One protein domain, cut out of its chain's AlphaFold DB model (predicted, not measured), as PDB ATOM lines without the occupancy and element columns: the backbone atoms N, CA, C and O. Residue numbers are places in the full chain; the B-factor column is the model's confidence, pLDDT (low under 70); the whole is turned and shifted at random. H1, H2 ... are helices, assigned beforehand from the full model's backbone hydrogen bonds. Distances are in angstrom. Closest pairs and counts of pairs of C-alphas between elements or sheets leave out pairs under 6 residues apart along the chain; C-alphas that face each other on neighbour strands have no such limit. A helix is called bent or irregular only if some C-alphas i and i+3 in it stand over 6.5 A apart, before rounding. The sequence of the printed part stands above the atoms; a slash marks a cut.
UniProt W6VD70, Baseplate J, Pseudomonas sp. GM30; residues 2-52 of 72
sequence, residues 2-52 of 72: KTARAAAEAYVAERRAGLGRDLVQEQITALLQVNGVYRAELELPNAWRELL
ATOM      1  N   LYS A   2      49.214 -17.202 -33.996       90.56
ATOM      2  CA  LYS A   2      49.176 -16.323 -32.798       90.56
ATOM      3  C   LYS A   2      47.755 -16.012 -32.291       90.56
ATOM      4  O   LYS A   2      47.490 -16.150 -31.103       90.56
ATOM      5  N   THR A   3      46.847 -15.637 -33.191       93.38
ATOM      6  CA  THR A   3      45.453 -15.306 -32.852       93.38
ATOM      7  C   THR A   3      44.673 -16.513 -32.325       93.38
ATOM      8  O   THR A   3      43.976 -16.387 -31.327       93.38
ATOM      9  N   ALA A   4      44.837 -17.688 -32.943       94.19
ATOM     10  CA  ALA A   4      44.183 -18.923 -32.500       94.19
ATOM     11  C   ALA A   4      44.650 -19.329 -31.094       94.19
ATOM     12  O   ALA A   4      43.841 -19.699 -30.249       94.19
ATOM     13  N   ARG A   5      45.949 -19.168 -30.812       95.81
ATOM     14  CA  ARG A   5      46.501 -19.409 -29.477       95.81
ATOM     15  C   ARG A   5      45.931 -18.458 -28.428       95.81
ATOM     16  O   ARG A   5      45.510 -18.920 -27.376       95.81
ATOM     17  N   ALA A   6      45.857 -17.163 -28.731       96.62
ATOM     18  CA  ALA A   6      45.262 -16.185 -27.820       96.62
ATOM     19  C   ALA A   6      43.778 -16.487 -27.537       96.62
ATOM     20  O   ALA A   6      43.335 -16.381 -26.396       96.62
ATOM     21  N   ALA A   7      43.021 -16.912 -28.556       96.69
ATOM     22  CA  ALA A   7      41.635 -17.340 -28.384       96.69
ATOM     23  C   ALA A   7      41.536 -18.565 -27.457       96.69
ATOM     24  O   ALA A   7      40.734 -18.561 -26.523       96.69
ATOM     25  N   ALA A   8      42.377 -19.584 -27.669       96.81
ATOM     26  CA  ALA A   8      42.412 -20.785 -26.835       96.81
ATOM     27  C   ALA A   8      42.776 -20.470 -25.371       96.81
ATOM     28  O   ALA A   8      42.131 -20.963 -24.449       96.81
ATOM     29  N   GLU A   9      43.774 -19.613 -25.147       97.19
ATOM     30  CA  GLU A   9      44.184 -19.175 -23.807       97.19
ATOM     31  C   GLU A   9      43.060 -18.407 -23.096       97.19
ATOM     32  O   GLU A   9      42.776 -18.672 -21.925       97.19
ATOM     33  N   ALA A  10      42.365 -17.514 -23.809       96.88
ATOM     34  CA  ALA A  10      41.212 -16.794 -23.274       96.88
ATOM     35  C   ALA A  10      40.056 -17.742 -22.914       96.88
ATOM     36  O   ALA A  10      39.464 -17.605 -21.844       96.88
ATOM     37  N   TYR A  11      39.771 -18.734 -23.764       96.06
ATOM     38  CA  TYR A  11      38.772 -19.766 -23.485       96.06
ATOM     39  C   TYR A  11      39.115 -20.567 -22.227       96.06
ATOM     40  O   TYR A  11      38.263 -20.756 -21.364       96.06
ATOM     41  N   VAL A  12      40.369 -21.005 -22.089       96.69
ATOM     42  CA  VAL A  12      40.825 -21.751 -20.910       96.69
ATOM     43  C   VAL A  12      40.698 -20.915 -19.637       96.69
ATOM     44  O   VAL A  12      40.221 -21.425 -18.621       96.69
ATOM     45  N   ALA A  13      41.100 -19.643 -19.680       96.06
ATOM     46  CA  ALA A  13      40.982 -18.740 -18.539       96.06
ATOM     47  C   ALA A  13      39.516 -18.530 -18.132       96.06
ATOM     48  O   ALA A  13      39.186 -18.604 -16.950       96.06
ATOM     49  N   GLU A  14      38.635 -18.330 -19.113       95.44
ATOM     50  CA  GLU A  14      37.201 -18.178 -18.888       95.44
ATOM     51  C   GLU A  14      36.610 -19.461 -18.287       95.44
ATOM     52  O   GLU A  14      35.983 -19.406 -17.231       95.44
ATOM     53  N   ARG A  15      36.869 -20.638 -18.864       95.31
ATOM     54  CA  ARG A  15      36.299 -21.895 -18.360       95.31
ATOM     55  C   ARG A  15      36.794 -22.245 -16.955       95.31
ATOM     56  O   ARG A  15      36.008 -22.746 -16.158       95.31
ATOM     57  N   ARG A  16      38.043 -21.907 -16.613       94.31
ATOM     58  CA  ARG A  16      38.581 -22.052 -15.246       94.31
ATOM     59  C   ARG A  16      37.972 -21.084 -14.229       94.31
ATOM     60  O   ARG A  16      38.036 -21.366 -13.037       94.31
ATOM     61  N   ALA A  17      37.420 -19.950 -14.660       94.94
ATOM     62  CA  ALA A  17      36.926 -18.910 -13.757       94.94
ATOM     63  C   ALA A  17      35.570 -19.237 -13.100       94.94
ATOM     64  O   ALA A  17      35.086 -18.450 -12.287       94.94
ATOM     65  N   GLY A  18      34.939 -20.368 -13.435       93.94
ATOM     66  CA  GLY A  18      33.657 -20.757 -12.856       93.94
ATOM     67  C   GLY A  18      33.395 -22.259 -12.876       93.94
ATOM     68  O   GLY A  18      34.061 -23.019 -13.575       93.94
ATOM     69  N   LEU A  19      32.401 -22.665 -12.086       96.56
ATOM     70  CA  LEU A  19      31.913 -24.041 -12.012       96.56
ATOM     71  C   LEU A  19      30.793 -24.279 -13.038       96.56
ATOM     72  O   LEU A  19      30.156 -23.320 -13.481       96.56
ATOM     73  N   GLY A  20      30.546 -25.541 -13.398       94.75
ATOM     74  CA  GLY A  20      29.441 -25.948 -14.278       94.75
ATOM     75  C   GLY A  20      29.528 -25.386 -15.699       94.75
ATOM     76  O   GLY A  20      28.509 -25.090 -16.317       94.75
ATOM     77  N   ARG A  21      30.747 -25.142 -16.194       94.19
ATOM     78  CA  ARG A  21      30.983 -24.621 -17.546       94.19
ATOM     79  C   ARG A  21      31.370 -25.757 -18.478       94.19
ATOM     80  O   ARG A  21      32.524 -26.185 -18.487       94.19
ATOM     81  N   ASP A  22      30.404 -26.198 -19.269       95.06
ATOM     82  CA  ASP A  22      30.570 -27.302 -20.207       95.06
ATOM     83  C   ASP A  22      31.687 -27.069 -21.231       95.06
ATOM     84  O   ASP A  22      31.982 -25.944 -21.668       95.06
ATOM     85  N   LEU A  23      32.276 -28.182 -21.665       95.38
ATOM     86  CA  LEU A  23      33.256 -28.236 -22.741       95.38
ATOM     87  C   LEU A  23      32.591 -28.800 -23.994       95.38
ATOM     88  O   LEU A  23      32.512 -30.012 -24.184       95.38
ATOM     89  N   VAL A  24      32.093 -27.901 -24.840       94.50
ATOM     90  CA  VAL A  24      31.417 -28.229 -26.102       94.50
ATOM     91  C   VAL A  24      32.426 -28.179 -27.250       94.50
ATOM     92  O   VAL A  24      33.003 -27.122 -27.523       94.50
ATOM     93  N   GLN A  25      32.637 -29.308 -27.931       93.94
ATOM     94  CA  GLN A  25      33.642 -29.454 -28.994       93.94
ATOM     95  C   GLN A  25      33.421 -28.456 -30.142       93.94
ATOM     96  O   GLN A  25      34.371 -27.845 -30.641       93.94
ATOM     97  N   GLU A  26      32.168 -28.244 -30.535       93.50
ATOM     98  CA  GLU A  26      31.773 -27.354 -31.624       93.50
ATOM     99  C   GLU A  26      32.089 -25.894 -31.291       93.50
ATOM    100  O   GLU A  26      32.554 -25.149 -32.154       93.50
ATOM    101  N   GLN A  27      31.908 -25.488 -30.029       94.38
ATOM    102  CA  GLN A  27      32.247 -24.136 -29.576       94.38
ATOM    103  C   GLN A  27      33.759 -23.902 -29.613       94.38
ATOM    104  O   GLN A  27      34.199 -22.834 -30.031       94.38
ATOM    105  N   ILE A  28      34.555 -24.896 -29.203       95.50
ATOM    106  CA  ILE A  28      36.019 -24.800 -29.221       95.50
ATOM    107  C   ILE A  28      36.519 -24.746 -30.669       95.50
ATOM    108  O   ILE A  28      37.319 -23.879 -31.014       95.50
ATOM    109  N   THR A  29      35.996 -25.612 -31.538       94.75
ATOM    110  CA  THR A  29      36.331 -25.616 -32.972       94.75
ATOM    111  C   THR A  29      35.994 -24.276 -33.629       94.75
ATOM    112  O   THR A  29      36.825 -23.710 -34.339       94.75
ATOM    113  N   ALA A  30      34.806 -23.725 -33.356       94.62
ATOM    114  CA  ALA A  30      34.392 -22.420 -33.868       94.62
ATOM    115  C   ALA A  30      35.265 -21.273 -33.334       94.62
ATOM    116  O   ALA A  30      35.591 -20.344 -34.066       94.62
ATOM    117  N   LEU A  31      35.692 -21.348 -32.074       96.00
ATOM    118  CA  LEU A  31      36.580 -20.362 -31.464       96.00
ATOM    119  C   LEU A  31      37.987 -20.365 -32.088       96.00
ATOM    120  O   LEU A  31      38.620 -19.314 -32.183       96.00
ATOM    121  N   LEU A  32      38.471 -21.526 -32.534       94.75
ATOM    122  CA  LEU A  32      39.765 -21.663 -33.211       94.75
ATOM    123  C   LEU A  32      39.727 -21.225 -34.688       94.75
ATOM    124  O   LEU A  32      40.779 -20.925 -35.257       94.75
ATOM    125  N   GLN A  33      38.538 -21.130 -35.294       94.06
ATOM    126  CA  GLN A  33      38.297 -20.595 -36.644       94.06
ATOM    127  C   GLN A  33      38.428 -19.060 -36.688       94.06
ATOM    128  O   GLN A  33      37.490 -18.314 -36.966       94.06
ATOM    129  N   VAL A  34      39.628 -18.566 -36.393       93.31
ATOM    130  CA  VAL A  34      39.975 -17.142 -36.479       93.31
ATOM    131  C   VAL A  34      40.347 -16.743 -37.911       93.31
ATOM    132  O   VAL A  34      40.632 -17.587 -38.758       93.31
ATOM    133  N   ASN A  35      40.411 -15.435 -38.190       90.62
ATOM    134  CA  ASN A  35      40.831 -14.942 -39.503       90.62
ATOM    135  C   ASN A  35      42.192 -15.539 -39.928       90.62
ATOM    136  O   ASN A  35      43.156 -15.520 -39.157       90.62
ATOM    137  N   GLY A  36      42.246 -16.077 -41.149       87.56
ATOM    138  CA  GLY A  36      43.422 -16.759 -41.695       87.56
ATOM    139  C   GLY A  36      43.505 -18.259 -41.386       87.56
ATOM    140  O   GLY A  36      44.434 -18.907 -41.856       87.56
ATOM    141  N   VAL A  37      42.555 -18.830 -40.636       89.62
ATOM    142  CA  VAL A  37      42.412 -20.282 -40.461       89.62
ATOM    143  C   VAL A  37      41.297 -20.772 -41.379       89.62
ATOM    144  O   VAL A  37      40.141 -20.414 -41.189       89.62
ATOM    145  N   TYR A  38      41.640 -21.582 -42.382       88.81
ATOM    146  CA  TYR A  38      40.652 -22.156 -43.304       88.81
ATOM    147  C   TYR A  38      39.793 -23.235 -42.630       88.81
ATOM    148  O   TYR A  38      38.577 -23.289 -42.808       88.81
ATOM    149  N   ARG A  39      40.439 -24.102 -41.844       90.12
ATOM    150  CA  ARG A  39      39.788 -25.174 -41.095       90.12
ATOM    151  C   ARG A  39      40.552 -25.437 -39.806       90.12
ATOM    152  O   ARG A  39      41.772 -25.559 -39.831       90.12
ATOM    153  N   ALA A  40      39.820 -25.532 -38.703       92.50
ATOM    154  CA  ALA A  40      40.331 -26.027 -37.433       92.50
ATOM    155  C   ALA A  40      39.818 -27.452 -37.217       92.50
ATOM    156  O   ALA A  40      38.642 -27.732 -37.461       92.50
ATOM    157  N   GLU A  41      40.695 -28.335 -36.755       91.75
ATOM    158  CA  GLU A  41      40.352 -29.690 -36.336       91.75
ATOM    159  C   GLU A  41      40.717 -29.828 -34.860       91.75
ATOM    160  O   GLU A  41      41.817 -29.455 -34.451       91.75
ATOM    161  N   LEU A  42      39.764 -30.290 -34.047       93.62
ATOM    162  CA  LEU A  42      39.951 -30.443 -32.609       93.62
ATOM    163  C   LEU A  42      40.124 -31.919 -32.264       93.62
ATOM    164  O   LEU A  42      39.163 -32.685 -32.328       93.62
ATOM    165  N   GLU A  43      41.333 -32.299 -31.860       94.12
ATOM    166  CA  GLU A  43      41.615 -33.661 -31.402       94.12
ATOM    167  C   GLU A  43      41.111 -33.891 -29.973       94.12
ATOM    168  O   GLU A  43      40.462 -34.896 -29.698       94.12
ATOM    169  N   LEU A  44      41.367 -32.948 -29.059       93.31
ATOM    170  CA  LEU A  44      40.912 -33.004 -27.672       93.31
ATOM    171  C   LEU A  44      40.327 -31.653 -27.227       93.31
ATOM    172  O   LEU A  44      40.909 -30.611 -27.530       93.31
ATOM    173  N   PRO A  45      39.237 -31.644 -26.441       92.31
ATOM    174  CA  PRO A  45      38.418 -32.801 -26.072       92.31
ATOM    175  C   PRO A  45      37.696 -33.405 -27.291       92.31
ATOM    176  O   PRO A  45      37.182 -32.682 -28.139       92.31
ATOM    177  N   ASN A  46      37.665 -34.739 -27.366       89.31
ATOM    178  CA  ASN A  46      37.070 -35.497 -28.478       89.31
ATOM    179  C   ASN A  46      35.578 -35.808 -28.280       89.31
ATOM    180  O   ASN A  46      34.976 -36.498 -29.099       89.31
ATOM    181  N   ALA A  47      34.997 -35.330 -27.182       87.88
ATOM    182  CA  ALA A  47      33.593 -35.481 -26.858       87.88
ATOM    183  C   ALA A  47      33.109 -34.249 -26.097       87.88
ATOM    184  O   ALA A  47      33.879 -33.595 -25.382       87.88
ATOM    185  N   TRP A  48      31.813 -33.967 -26.222       91.62
ATOM    186  CA  TRP A  48      31.148 -33.033 -25.328       91.62
ATOM    187  C   TRP A  48      31.263 -33.535 -23.888       91.62
ATOM    188  O   TRP A  48      31.031 -34.712 -23.601       91.62
ATOM    189  N   ARG A  49      31.631 -32.629 -22.986       93.88
ATOM    190  CA  ARG A  49      31.639 -32.887 -21.551       93.88
ATOM    191  C   ARG A  49      30.748 -31.873 -20.852       93.88
ATOM    192  O   ARG A  49      31.104 -30.697 -20.767       93.88
ATOM    193  N   GLU A  50      29.625 -32.362 -20.347       94.88
ATOM    194  CA  GLU A  50      28.797 -31.654 -19.376       94.88
ATOM    195  C   GLU A  50      29.519 -31.632 -18.023       94.88
ATOM    196  O   GLU A  50      30.130 -32.631 -17.623       94.88
ATOM    197  N   LEU A  51      29.515 -30.483 -17.352       95.31
ATOM    198  CA  LEU A  51      30.085 -30.315 -16.020       95.31
ATOM    199  C   LEU A  51      28.966 -30.027 -15.026       95.31
ATOM    200  O   LEU A  51      28.161 -29.115 -15.217       95.31
ATOM    201  N   LEU A  52      28.965 -30.751 -13.909       95.69
ATOM    202  CA  LEU A  52      28.029 -30.474 -12.820       95.69
ATOM    203  C   LEU A  52      28.297 -29.094 -12.199       95.69
ATOM    204  O   LEU A  52      29.389 -28.530 -12.302       95.69
TER     205      LEU A  52
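This is residues 2 to 52 of the 72 residues of the protein "Baseplate J" of Pseudomonas sp. GM30 (UniProt W6VD70). A long helix, H1, makes one long side of a flattened, elongated body. A short helix, H2, folds back slantwise over residues 4 to 8 of H1 as a loose helical hairpin, and the strand-free stretch of residues 33 to 52 turns round near Gly 36 and runs back on the far side of H2 from H1. The printed part has 51 residues, with two named helices in the order H1, H2 and no named strand; the class is all helix, though under half of the residues, 23 of the 51, are in named elements. It is only just compact, close to loose, with a radius of gyration of the C-alphas of 11.3 A, and the C-alphas span 35 by 21 by 12 A.

H1, residues 2 to 16, and H2, residues 25 to 32, form a helical hairpin. They touch, H1 with residues 4 to 8 alone; the closest C-alphas are those of Ala 4 and Leu 32, 5.2 A apart. Their lines stand at a steep tilt of 44 degrees, and they run opposite ways. Their centres are 11.1 A apart. In H1 and H2 every O i to N i+4 pair is within hydrogen-bond range.

H1 begins at C-alpha 2, (49.176, -16.323, -32.798), and ends at C-alpha 16, (38.581, -22.052, -15.246), 21.3 A from first to last C-alpha. H2 runs from C-alpha 25, (33.642, -29.454, -28.994), to C-alpha 32, 10.8 A away. Neither helix is bent.

The C-alphas of Gly 36 and Leu 52 are the two farthest apart, at 35.5 A. The link from H1 to H2, 8 residues, is short. Residues 33 to 52 hold no named element, and their C-alphas lie 9 to 18 A from the mean of the C-alphas. The printed part has no cut. Its mean pLDDT is 93.9, and no printed residue is under 70.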